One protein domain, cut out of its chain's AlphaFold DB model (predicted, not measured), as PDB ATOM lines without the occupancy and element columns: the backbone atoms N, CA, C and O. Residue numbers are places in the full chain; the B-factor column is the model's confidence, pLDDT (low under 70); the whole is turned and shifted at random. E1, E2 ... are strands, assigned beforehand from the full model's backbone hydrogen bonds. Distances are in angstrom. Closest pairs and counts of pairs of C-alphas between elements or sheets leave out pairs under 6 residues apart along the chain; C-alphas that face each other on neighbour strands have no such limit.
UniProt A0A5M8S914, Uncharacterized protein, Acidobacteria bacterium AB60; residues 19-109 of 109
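This is residues 19 to 109 of the 109 residues of an uncharacterized protein of Acidobacteria bacterium AB60 (UniProt A0A5M8S914). Two antiparallel sheets form two lobes set end to end along the longest axis: a strongly twisted sheet of five strands, E1 to E5, and a smaller one of three, E6 to E8, with few contacts between them. A loop of residues 66 to 76 joins the lobes. The printed part has 91 residues, with no named helix and eight named strands, E1 to E8 in order; the class is all strand. Both sheets, E1-E2-E3-E4-E5 and E6-E7-E8, are meanders, each strand the antiparallel neighbour of the one before. The whole is only just compact, close to loose, with a radius of gyration of the C-alphas of 14.3 A and spans of 44 by 33 by 22 A.

E1, residues 19 to 24, begins at C-alpha 19 (145.122, 188.359, 208.954). E2, residues 30 to 36, is 19.6 A long; E3 is residues 43 to 46, E4 50 to 55. E5, residues 58 to 65, spans 16.6 A and bends by 79 degrees at residue 62. E6 is residues 77 to 82, E7 87 to 91, and E8, 100 to 104, ends at C-alpha 104 (144.883, 167.540, 195.435).

In the hairpin E1 and E2, N 21 and O 33 are 2.8 A apart. Within hydrogen-bond range are also N 34 and O 45 of the neighbours E2 and E3, 2.9 A apart, N 44 and O 52 of the neighbours E3 and E4, 2.8 A apart, and N 60 and O 53 of the neighbours E4 and E5, 2.8 A apart. In the other sheet, N 79 and O 89 of E6 and E7, and N 88 and O 103 of E7 and E8, are each 2.8 A apart. Between the sheets, the closest C-alphas of E4 and E6 are those of Gly 50 and Phe 77, 7.3 A. E5 and E6 are apart.

The C-alphas of Gly 27 and Ala 84, the two farthest apart, are 46.9 A from each other. The printed part has no cut; the link E5 to E6 is long. The pLDDT is under 70 at residues 25 to 30 and 107 to 109.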
ATOM      1  N   ASP A  19     144.518 187.332 208.108       96.06
ATOM      2  CA  ASP A  19     145.122 188.359 208.954       96.06
ATOM      3  C   ASP A  19     145.317 187.849 210.374       96.06
ATOM      4  O   ASP A  19     144.399 187.295 210.985       96.06
ATOM      5  N   ARG A  20     146.510 188.083 210.923       94.81
ATOM      6  CA  ARG A  20     146.808 187.778 212.319       94.81
ATOM      7  C   ARG A  20     145.989 188.682 213.243       94.81
ATOM      8  O   ARG A  20     146.019 189.904 213.115       94.81
ATOM      9  N   LYS A  21     145.301 188.074 214.201       92.31
ATOM     10  CA  LYS A  21     144.520 188.719 215.256       92.31
ATOM     11  C   LYS A  21     144.987 188.208 216.615       92.31
ATOM     12  O   LYS A  21     145.389 187.051 216.742       92.31
ATOM     13  N   MET A  22     144.941 189.080 217.614       89.50
ATOM     14  CA  MET A  22     145.266 188.753 219.003       89.50
ATOM     15  C   MET A  22     143.969 188.512 219.779       89.50
ATOM     16  O   MET A  22     142.962 189.164 219.497       89.50
ATOM     17  N   ILE A  23     143.994 187.580 220.727       83.06
ATOM     18  CA  ILE A  23     142.934 187.363 221.712       83.06
ATOM     19  C   ILE A  23     143.560 187.489 223.090       83.06
ATOM     20  O   ILE A  23     144.627 186.931 223.354       83.06
ATOM     21  N   GLU A  24     142.866 188.218 223.946       72.69
ATOM     22  CA  GLU A  24     143.086 188.207 225.382       72.69
ATOM     23  C   GLU A  24     142.183 187.103 225.945       72.69
ATOM     24  O   GLU A  24     140.962 187.238 225.939       72.69
ATOM     25  N   GLU A  25     142.765 185.959 226.311       66.75
ATOM     26  CA  GLU A  25     142.062 184.949 227.114       66.75
ATOM     27  C   GLU A  25     142.216 185.355 228.589       66.75
ATOM     28  O   GLU A  25     143.315 185.746 228.992       66.75
ATOM     29  N   ASP A  26     141.121 185.309 229.360       60.75
ATOM     30  CA  ASP A  26     141.025 185.765 230.757       60.75
ATOM     31  C   ASP A  26     142.163 185.215 231.637       60.75
ATOM     32  O   ASP A  26     142.046 184.155 232.254       60.75
ATOM     33  N   GLY A  27     143.269 185.955 231.729       53.72
ATOM     34  CA  GLY A  27     144.215 185.810 232.826       53.72
ATOM     35  C   GLY A  27     145.692 186.000 232.517       53.72
ATOM     36  O   GLY A  27     146.341 186.593 233.366       53.72
ATOM     37  N   GLU A  28     146.260 185.551 231.387       48.47
ATOM     38  CA  GLU A  28     147.738 185.629 231.251       48.47
ATOM     39  C   GLU A  28     148.347 185.335 229.865       48.47
ATOM     40  O   GLU A  28     149.442 185.823 229.580       48.47
ATOM     41  N   GLU A  29     147.688 184.580 228.976       57.06
ATOM     42  CA  GLU A  29     148.312 184.153 227.714       57.06
ATOM     43  C   GLU A  29     147.705 184.876 226.503       57.06
ATOM     44  O   GLU A  29     146.609 184.564 226.039       57.06
ATOM     45  N   ILE A  30     148.441 185.852 225.954       59.19
ATOM     46  CA  ILE A  30     148.063 186.489 224.689       59.19
ATOM     47  C   ILE A  30     148.267 185.469 223.569       59.19
ATOM     48  O   ILE A  30     149.394 185.218 223.128       59.19
ATOM     49  N   ARG A  31     147.169 184.907 223.066       79.31
ATOM     50  CA  ARG A  31     147.200 183.983 221.931       79.31
ATOM     51  C   ARG A  31     146.862 184.720 220.646       79.31
ATOM     52  O   ARG A  31     146.079 185.666 220.626       79.31
ATOM     53  N   SER A  32     147.467 184.287 219.544       89.50
ATOM     54  CA  SER A  32     147.122 184.796 218.218       89.50
ATOM     55  C   SER A  32     146.500 183.715 217.354       89.50
ATOM     56  O   SER A  32     146.857 182.545 217.450       89.50
ATOM     57  N   PHE A  33     145.603 184.133 216.476       93.75
ATOM     58  CA  PHE A  33     145.014 183.311 215.428       93.75
ATOM     59  C   PHE A  33     145.060 184.090 214.116       93.75
ATOM     60  O   PHE A  33     145.222 185.309 214.119       93.75
ATOM     61  N   HIS A  34     144.924 183.405 212.989       96.50
ATOM     62  CA  HIS A  34     144.824 184.048 211.682       96.50
ATOM     63  C   HIS A  34     143.388 183.913 211.213       96.50
ATOM     64  O   HIS A  34     142.865 182.808 211.193       96.50
ATOM     65  N   ALA A  35     142.726 185.016 210.885       96.62
ATOM     66  CA  ALA A  35     141.339 185.024 210.435       96.62
ATOM     67  C   ALA A  35     141.268 185.262 208.933       96.62
ATOM     68  O   ALA A  35     141.994 186.106 208.410       96.62
ATOM     69  N   CYS A  36     140.374 184.557 208.243       97.50
ATOM     70  CA  CYS A  36     140.112 184.823 206.836       97.50
ATOM     71  C   CYS A  36     139.744 186.301 206.609       97.50
ATOM     72  O   CYS A  36     139.006 186.896 207.394       97.50
ATOM     73  N   ARG A  37     140.243 186.890 205.516       96.62
ATOM     74  CA  ARG A  37     139.925 188.275 205.125       96.62
ATOM     75  C   ARG A  37     138.498 188.483 204.628       96.62
ATOM     76  O   ARG A  37     138.055 189.625 204.529       96.62
ATOM     77  N   ARG A  38     137.787 187.415 204.262       95.88
ATOM     78  CA  ARG A  38     136.401 187.525 203.799       95.88
ATOM     79  C   ARG A  38     135.471 187.884 204.972       95.88
ATOM     80  O   ARG A  38     135.506 187.167 205.968       95.88
ATOM     81  N   PRO A  39     134.642 188.945 204.870       90.25
ATOM     82  CA  PRO A  39     133.804 189.421 205.980       90.25
ATOM     83  C   PRO A  39     132.798 188.400 206.527       90.25
ATOM     84  O   PRO A  39     132.426 188.469 207.692       90.25
ATOM     85  N   ASP A  40     132.357 187.469 205.687       93.06
ATOM     86  CA  ASP A  40     131.372 186.422 205.970       93.06
ATOM     87  C   ASP A  40     132.013 185.070 206.320       93.06
ATOM     88  O   ASP A  40     131.321 184.071 206.516       93.06
ATOM     89  N   CYS A  41     133.343 185.018 206.410       95.88
ATOM     90  CA  CYS A  41     134.065 183.801 206.714       95.88
ATOM     91  C   CYS A  41     134.483 183.758 208.186       95.88
ATOM     92  O   CYS A  41     135.295 184.555 208.649       95.88
ATOM     93  N   THR A  42     133.988 182.752 208.899       96.25
ATOM     94  CA  THR A  42     134.360 182.461 210.291       96.25
ATOM     95  C   THR A  42     135.647 181.645 210.410       96.25
ATOM     96  O   THR A  42     136.098 181.378 211.520       96.25
ATOM     97  N   ARG A  43     136.253 181.247 209.286       97.19
ATOM     98  CA  ARG A  43     137.399 180.337 209.267       97.19
ATOM     99  C   ARG A  43     138.651 181.009 209.816       97.19
ATOM    100  O   ARG A  43     139.044 182.095 209.373       97.19
ATOM    101  N   VAL A  44     139.311 180.318 210.734       96.62
ATOM    102  CA  VAL A  44     140.554 180.741 211.371       96.62
ATOM    103  C   VAL A  44     141.608 179.640 211.309       96.62
ATOM    104  O   VAL A  44     141.275 178.466 211.207       96.62
ATOM    105  N   PHE A  45     142.877 180.027 211.400       96.56
ATOM    106  CA  PHE A  45     144.009 179.134 211.604       96.56
ATOM    107  C   PHE A  45     144.652 179.410 212.966       96.56
ATOM    108  O   PHE A  45     144.933 180.567 213.309       96.56
ATOM    109  N   ARG A  46     144.913 178.349 213.731       92.81
ATOM    110  CA  ARG A  46     145.659 178.379 214.993       92.81
ATOM    111  C   ARG A  46     146.793 177.371 214.947       92.81
ATOM    112  O   ARG A  46     146.564 176.201 214.671       92.81
ATOM    113  N   ASP A  47     147.980 177.792 215.358       88.62
ATOM    114  CA  ASP A  47     149.194 176.967 215.301       88.62
ATOM    115  C   ASP A  47     149.085 175.642 216.081       88.62
ATOM    116  O   ASP A  47     149.772 174.681 215.752       88.62
ATOM    117  N   ALA A  48     148.218 175.570 217.100       87.75
ATOM    118  CA  ALA A  48     147.992 174.361 217.898       87.75
ATOM    119  C   ALA A  48     146.835 173.471 217.397       87.75
ATOM    120  O   ALA A  48     146.829 172.274 217.679       87.75
ATOM    121  N   LEU A  49     145.856 174.044 216.683       91.00
ATOM    122  CA  LEU A  49     144.583 173.379 216.354       91.00
ATOM    123  C   LEU A  49     144.320 173.261 214.845       91.00
ATOM    124  O   LEU A  49     143.413 172.548 214.431       91.00
ATOM    125  N   GLY A  50     145.117 173.927 214.012       95.00
ATOM    126  CA  GLY A  50     144.905 173.988 212.572       95.00
ATOM    127  C   GLY A  50     143.769 174.920 212.196       95.00
ATOM    128  O   GLY A  50     143.634 176.006 212.763       95.00
ATOM    129  N   TYR A  51     142.994 174.515 211.195       97.06
ATOM    130  CA  TYR A  51     141.882 175.293 210.678       97.06
ATOM    131  C   TYR A  51     140.592 174.931 211.403       97.06
ATOM    132  O   TYR A  51     140.225 173.762 211.457       97.06
ATOM    133  N   LEU A  52     139.882 175.926 211.921       96.12
ATOM    134  CA  LEU A  52     138.606 175.765 212.621       96.12
ATOM    135  C   LEU A  52     137.736 177.012 212.429       96.12
ATOM    136  O   LEU A  52     138.185 177.988 211.827       96.12
ATOM    137  N   ASP A  53     136.500 176.988 212.916       95.94
ATOM    138  CA  ASP A  53     135.611 178.144 212.816       95.94
ATOM    139  C   ASP A  53     135.649 178.957 214.119       95.94
ATOM    140  O   ASP A  53     135.901 178.429 215.200       95.94
ATOM    141  N   ARG A  54     135.431 180.270 214.021       93.75
ATOM    142  CA  ARG A  54     135.193 181.144 215.172       93.75
ATOM    143  C   ARG A  54     133.801 181.757 215.065       93.75
ATOM    144  O   ARG A  54     133.581 182.637 214.233       93.75
ATOM    145  N   ILE A  55     132.874 181.288 215.893       92.06
ATOM    146  CA  ILE A  55     131.443 181.611 215.844       92.06
ATOM    147  C   ILE A  55     131.059 182.241 217.181       92.06
ATOM    148  O   ILE A  55     131.423 181.729 218.229       92.06
ATOM    149  N   GLU A  56     130.386 183.393 217.145       88.81
ATOM    150  CA  GLU A  56     129.947 184.114 218.358       88.81
ATOM    151  C   GLU A  56     131.075 184.421 219.367       88.81
ATOM    152  O   GLU A  56     130.838 184.633 220.548       88.81
ATOM    153  N   GLY A  57     132.318 184.509 218.884       85.50
ATOM    154  CA  GLY A  57     133.500 184.775 219.710       85.50
ATOM    155  C   GLY A  57     134.241 183.520 220.169       85.50
ATOM    156  O   GLY A  57     135.434 183.620 220.466       85.50
ATOM    157  N   GLU A  58     133.581 182.367 220.096       89.62
ATOM    158  CA  GLU A  58     134.073 181.061 220.516       89.62
ATOM    159  C   GLU A  58     134.702 180.285 219.362       89.62
ATOM    160  O   GLU A  58     134.369 180.476 218.190       89.62
ATOM    161  N   PHE A  59     135.631 179.398 219.699       90.81
ATOM    162  CA  PHE A  59     136.234 178.478 218.747       90.81
ATOM    163  C   PHE A  59     135.368 177.225 218.605       90.81
ATOM    164  O   PHE A  59     135.102 176.539 219.585       90.81
ATOM    165  N   ASP A  60     134.961 176.919 217.375       92.12
ATOM    166  CA  ASP A  60     134.197 175.723 217.040       92.12
ATOM    167  C   ASP A  60     135.080 174.713 216.296       92.12
ATOM    168  O   ASP A  60     135.494 174.917 215.149       92.12
ATOM    169  N   GLU A  61     135.355 173.597 216.968       90.75
ATOM    170  CA  GLU A  61     136.164 172.489 216.460       90.75
ATOM    171  C   GLU A  61     135.349 171.459 215.656       90.75
ATOM    172  O   GLU A  61     135.926 170.529 215.093       90.75
ATOM    173  N   SER A  62     134.023 171.618 215.534       90.19
ATOM    174  CA  SER A  62     133.145 170.674 214.820       90.19
ATOM    175  C   SER A  62     133.558 170.441 213.360       90.19
ATOM    176  O   SER A  62     133.346 169.362 212.803       90.19
ATOM    177  N   ARG A  63     134.181 171.453 212.746       87.00
ATOM    178  CA  ARG A  63     134.721 171.443 211.377       87.00
ATOM    179  C   ARG A  63     136.237 171.632 211.359       87.00
ATOM    180  O   ARG A  63     136.782 172.189 210.397       87.00
ATOM    181  N   ALA A  64     136.921 171.230 212.428       91.06
ATOM    182  CA  ALA A  64     138.367 171.341 212.506       91.06
ATOM    183  C   ALA A  64     139.046 170.488 211.422       91.06
ATOM    184  O   ALA A  64     138.659 169.349 211.158       91.06
ATOM    185  N   SER A  65     140.071 171.052 210.790       92.19
ATOM    186  CA  SER A  65     140.945 170.372 209.838       92.19
ATOM    187  C   SER A  65     142.390 170.569 210.271       92.19
ATOM    188  O   SER A  65     142.850 171.696 210.484       92.19
ATOM    189  N   LEU A  66     143.103 169.455 210.408       93.44
ATOM    190  CA  LEU A  66     144.434 169.408 210.986       93.44
ATOM    191  C   LEU A  66     145.345 168.540 210.124       93.44
ATOM    192  O   LEU A  66     145.095 167.351 209.938       93.44
ATOM    193  N   GLN A  67     146.439 169.130 209.648       94.69
ATOM    194  CA  GLN A  67     147.536 168.407 209.009       94.69
ATOM    195  C   GLN A  67     148.805 168.644 209.820       94.69
ATOM    196  O   GLN A  67     149.101 169.781 210.184       94.69
ATOM    197  N   ARG A  68     149.548 167.579 210.130       96.19
ATOM    198  CA  ARG A  68     150.759 167.656 210.958       96.19
ATOM    199  C   ARG A  68     152.003 167.386 210.132       96.19
ATOM    200  O   ARG A  68     152.020 166.516 209.264       96.19
ATOM    201  N   CYS A  69     153.059 168.126 210.435       96.31
ATOM    202  CA  CYS A  69     154.384 167.882 209.896       96.31
ATOM    203  C   CYS A  69     154.941 166.560 210.451       96.31
ATOM    204  O   CYS A  69     155.086 166.442 211.667       96.31
ATOM    205  N   PRO A  70     155.359 165.596 209.614       96.94
ATOM    206  CA  PRO A  70     155.914 164.330 210.092       96.94
ATOM    207  C   PRO A  70     157.307 164.472 210.728       96.94
ATOM    208  O   PRO A  70     157.793 163.525 211.336       96.94
ATOM    209  N   LEU A  71     157.970 165.628 210.579       96.69
ATOM    210  CA  LEU A  71     159.325 165.856 211.098       96.69
ATOM    211  C   LEU A  71     159.351 166.503 212.487       96.69
ATOM    212  O   LEU A  71     160.257 166.234 213.268       96.69
ATOM    213  N   CYS A  72     158.402 167.393 212.778       94.94
ATOM    214  CA  CYS A  72     158.404 168.189 214.013       94.94
ATOM    215  C   CYS A  72     157.023 168.328 214.660       94.94
ATOM    216  O   CYS A  72     156.861 169.135 215.572       94.94
ATOM    217  N   ASP A  73     156.027 167.598 214.154       95.44
ATOM    218  CA  ASP A  73     154.651 167.537 214.660       95.44
ATOM    219  C   ASP A  73     153.873 168.871 214.664       95.44
ATOM    220  O   ASP A  73     152.710 168.930 215.057       95.44
ATOM    221  N   SER A  74     154.482 169.952 214.165       94.25
ATOM    222  CA  SER A  74     153.823 171.251 214.016       94.25
ATOM    223  C   SER A  74     152.688 171.187 213.001       94.25
ATOM    224  O   SER A  74     152.766 170.470 212.000       94.25
ATOM    225  N   VAL A  75     151.657 171.994 213.235       95.62
ATOM    226  CA  VAL A  75     150.502 172.078 212.347       95.62
ATOM    227  C   VAL A  75     150.868 172.802 211.057       95.62
ATOM    228  O   VAL A  75     151.421 173.899 211.091       95.62
ATOM    229  N   LEU A  76     150.581 172.171 209.923       96.19
ATOM    230  CA  LEU A  76     150.802 172.744 208.602       96.19
ATOM    231  C   LEU A  76     149.731 173.786 208.287       96.19
ATOM    232  O   LEU A  76     148.573 173.640 208.679       96.19
ATOM    233  N   PHE A  77     150.114 174.794 207.514       96.06
ATOM    234  CA  PHE A  77     149.195 175.790 206.979       96.06
ATOM    235  C   PHE A  77     149.153 175.715 205.453       96.06
ATOM    236  O   PHE A  77     150.150 175.371 204.816       96.06
ATOM    237  N   LEU A  78     148.013 176.067 204.862       96.56
ATOM    238  CA  LEU A  78     147.880 176.203 203.418       96.56
ATOM    239  C   LEU A  78     148.657 177.442 202.965       96.56
ATOM    240  O   LEU A  78     148.286 178.569 203.301       96.56
ATOM    241  N   ALA A  79     149.747 177.228 202.235       95.88
ATOM    242  CA  ALA A  79     150.654 178.281 201.792       95.88
ATOM    243  C   ALA A  79     150.339 178.758 200.371       95.88
ATOM    244  O   ALA A  79     150.459 179.944 200.074       95.88
ATOM    245  N   GLU A  80     149.924 177.839 199.498       95.69
ATOM    246  CA  GLU A  80     149.659 178.127 198.091       95.69
ATOM    247  C   GLU A  80     148.558 177.217 197.546       95.69
ATOM    248  O   GLU A  80     148.439 176.060 197.950       95.69
ATOM    249  N   VAL A  81     147.778 177.739 196.601       94.69
ATOM    250  CA  VAL A  81     146.856 176.946 195.785       94.69
ATOM    251  C   VAL A  81     147.111 177.235 194.314       94.69
ATOM    252  O   VAL A  81     146.906 178.357 193.847       94.69
ATOM    253  N   ASP A  82     147.501 176.207 193.566       94.69
ATOM    254  CA  ASP A  82     147.556 176.243 192.108       94.69
ATOM    255  C   ASP A  82     146.217 175.743 191.553       94.69
ATOM    256  O   ASP A  82     145.966 174.542 191.423       94.69
ATOM    257  N   HIS A  83     145.339 176.680 191.197       90.69
ATOM    258  CA  HIS A  83     144.027 176.369 190.628       90.69
ATOM    259  C   HIS A  83     144.095 175.710 189.240       90.69
ATOM    260  O   HIS A  83     143.179 174.969 188.881       90.69
ATOM    261  N   ALA A  84     145.153 175.954 188.459       91.88
ATOM    262  CA  ALA A  84     145.300 175.369 187.128       91.88
ATOM    263  C   ALA A  84     145.687 173.890 187.221       91.88
ATOM    264  O   ALA A  84     145.139 173.055 186.501       91.88
ATOM    265  N   ARG A  85     146.601 173.559 188.141       92.75
ATOM    266  CA  ARG A  85     147.017 172.176 188.423       92.75
ATOM    267  C   ARG A  85     146.116 171.464 189.424       92.75
ATOM    268  O   ARG A  85     146.216 170.247 189.549       92.75
ATOM    269  N   LYS A  86     145.220 172.200 190.090       91.44
ATOM    270  CA  LYS A  86     144.347 171.717 191.169       91.44
ATOM    271  C   LYS A  86     145.154 171.135 192.333       91.44
ATOM    272  O   LYS A  86     144.819 170.071 192.855       91.44
ATOM    273  N   LEU A  87     146.218 171.833 192.721       95.00
ATOM    274  CA  LEU A  87     147.124 171.430 193.794       95.00
ATOM    275  C   LEU A  87     147.127 172.455 194.921       95.00
ATOM    276  O   LEU A  87     146.978 173.654 194.693       95.00
ATOM    277  N   GLU A  88     147.334 171.962 196.131       95.81
ATOM    278  CA  GLU A  88     147.511 172.750 197.342       95.81
ATOM    279  C   GLU A  88     148.859 172.438 197.960       95.81
ATOM    280  O   GLU A  88     149.177 171.269 198.181       95.81
ATOM    281  N   THR A  89     149.608 173.480 198.297       96.44
ATOM    282  CA  THR A  89     150.883 173.368 198.999       96.44
ATOM    283  C   THR A  89     150.686 173.723 200.464       96.44
ATOM    284  O   THR A  89     150.284 174.840 200.801       96.44
ATOM    285  N   TRP A  90     151.010 172.778 201.337       96.25
ATOM    286  CA  TRP A  90     150.894 172.882 202.785       96.25
ATOM    287  C   TRP A  90     152.289 172.939 203.407       96.25
ATOM    288  O   TRP A  90     153.054 171.981 203.291       96.25
ATOM    289  N   ASP A  91     152.633 174.045 204.065       96.06
ATOM    290  CA  ASP A  91     153.973 174.284 204.609       96.06
ATOM    291  C   ASP A  91     154.022 174.147 206.130       96.06
ATOM    292  O   ASP A  91     153.067 174.444 206.852       96.06
ATOM    293  N   CYS A  92     155.183 173.727 206.636       95.00
ATOM    294  CA  CYS A  92     155.469 173.774 208.061       95.00
ATOM    295  C   CYS A  92     155.794 175.215 208.509       95.00
ATOM    296  O   CYS A  92     156.637 175.866 207.890       95.00
ATOM    297  N   PRO A  93     155.201 175.725 209.608       92.56
ATOM    298  CA  PRO A  93     155.486 177.075 210.106       92.56
ATOM    299  C   PRO A  93     156.870 177.196 210.761       92.56
ATOM    300  O   PRO A  93     157.381 178.303 210.946       92.56
ATOM    301  N   GLN A  94     157.496 176.073 211.129       91.69
ATOM    302  CA  GLN A  94     158.800 176.081 211.784       91.69
ATOM    303  C   GLN A  94     159.894 176.476 210.798       91.69
ATOM    304  O   GLN A  94     160.208 175.735 209.874       91.69
ATOM    305  N   SER A  95     160.548 177.612 211.047       85.12
ATOM    306  CA  SER A  95     161.569 178.158 210.136       85.12
ATOM    307  C   SER A  95     162.766 177.233 209.861       85.12
ATOM    308  O   SER A  95     163.434 177.401 208.844       85.12
ATOM    309  N   ALA A  96     163.037 176.266 210.745       88.94
ATOM    310  CA  ALA A  96     164.096 175.267 210.582       88.94
ATOM    311  C   ALA A  96     163.615 173.956 209.923       88.94
ATOM    312  O   ALA A  96     164.431 173.078 209.651       88.94
ATOM    313  N   CYS A  97     162.311 173.805 209.677       91.25
ATOM    314  CA  CYS A  97     161.725 172.605 209.093       91.25
ATOM    315  C   CYS A  97     161.422 172.832 207.603       91.25
ATOM    316  O   CYS A  97     160.565 173.652 207.281       91.25
ATOM    317  N   PRO A  98     162.062 172.093 206.680       93.25
ATOM    318  CA  PRO A  98     161.859 172.276 205.243       93.25
ATOM    319  C   PRO A  98     160.631 171.527 204.700       93.25
ATOM    320  O   PRO A  98     160.456 171.457 203.488       93.25
ATOM    321  N   PHE A  99     159.830 170.898 205.566       95.50
ATOM    322  CA  PHE A  99     158.726 170.048 205.133       95.50
ATOM    323  C   PHE A  99     157.599 170.855 204.478       95.50
ATOM    324  O   PHE A  99     157.082 171.807 205.071       95.50
ATOM    325  N   SER A 100     157.187 170.376 203.307       95.00
ATOM    326  CA  SER A 100     156.028 170.823 202.541       95.00
ATOM    327  C   SER A 100     155.298 169.589 202.008       95.00
ATOM    328  O   SER A 100     155.948 168.615 201.621       95.00
ATOM    329  N   ALA A 101     153.970 169.632 201.966       95.50
ATOM    330  CA  ALA A 101     153.141 168.600 201.352       95.50
ATOM    331  C   ALA A 101     152.330 169.186 200.195       95.50
ATOM    332  O   ALA A 101     151.831 170.304 200.294       95.50
ATOM    333  N   GLU A 102     152.179 168.418 199.120       95.56
ATOM    334  CA  GLU A 102     151.293 168.754 198.006       95.56
ATOM    335  C   GLU A 102     150.087 167.817 198.021       95.56
ATOM    336  O   GLU A 102     150.235 166.596 197.973       95.56
ATOM    337  N   ASN A 103     148.891 168.397 198.074       93.12
ATOM    338  CA  ASN A 103     147.630 167.667 198.084       93.12
ATOM    339  C   ASN A 103     146.780 168.064 196.871       93.12
ATOM    340  O   ASN A 103     146.893 169.173 196.349       93.12
ATOM    341  N   ALA A 104     145.892 167.173 196.425       90.62
ATOM    342  CA  ALA A 104     144.883 167.540 195.435       90.62
ATOM    343  C   ALA A 104     143.861 168.498 196.067       90.62
ATOM    344  O   ALA A 104     143.299 168.185 197.117       90.62
ATOM    345  N   SER A 105     143.586 169.628 195.414       83.19
ATOM    346  CA  SER A 105     142.627 170.608 195.932       83.19
ATOM    347  C   SER A 105     141.191 170.065 195.867       83.19
ATOM    348  O   SER A 105     140.777 169.573 194.809       83.19
ATOM    349  N   PRO A 106     140.377 170.169 196.934       72.00
ATOM    350  CA  PRO A 106     139.000 169.694 196.936       72.00
ATOM    351  C   PRO A 106     138.070 170.548 196.064       72.00
ATOM    352  O   PRO A 106     137.036 170.043 195.631       72.00
ATOM    353  N   SER A 107     138.458 171.779 195.695       58.69
ATOM    354  CA  SER A 107     137.758 172.593 194.681       58.69
ATOM    355  C   SER A 107     137.803 171.985 193.265       58.69
ATOM    356  O   SER A 107     137.318 172.585 192.310       58.69
ATOM    357  N   ALA A 108     138.415 170.806 193.106       41.56
ATOM    358  CA  ALA A 108     138.488 170.032 191.875       41.56
ATOM    359  C   ALA A 108     137.227 169.217 191.535       41.56
ATOM    360  O   ALA A 108     137.220 168.628 190.446       41.56
ATOM    361  N   ARG A 109     136.236 169.137 192.436       37.31
ATOM    362  CA  ARG A 109     134.996 168.366 192.246       37.31
ATOM    363  C   ARG A 109     133.838 169.219 191.752       37.31
ATOM    364  O   ARG A 109     133.652 170.324 192.300       37.31
TER     365      ARG A 109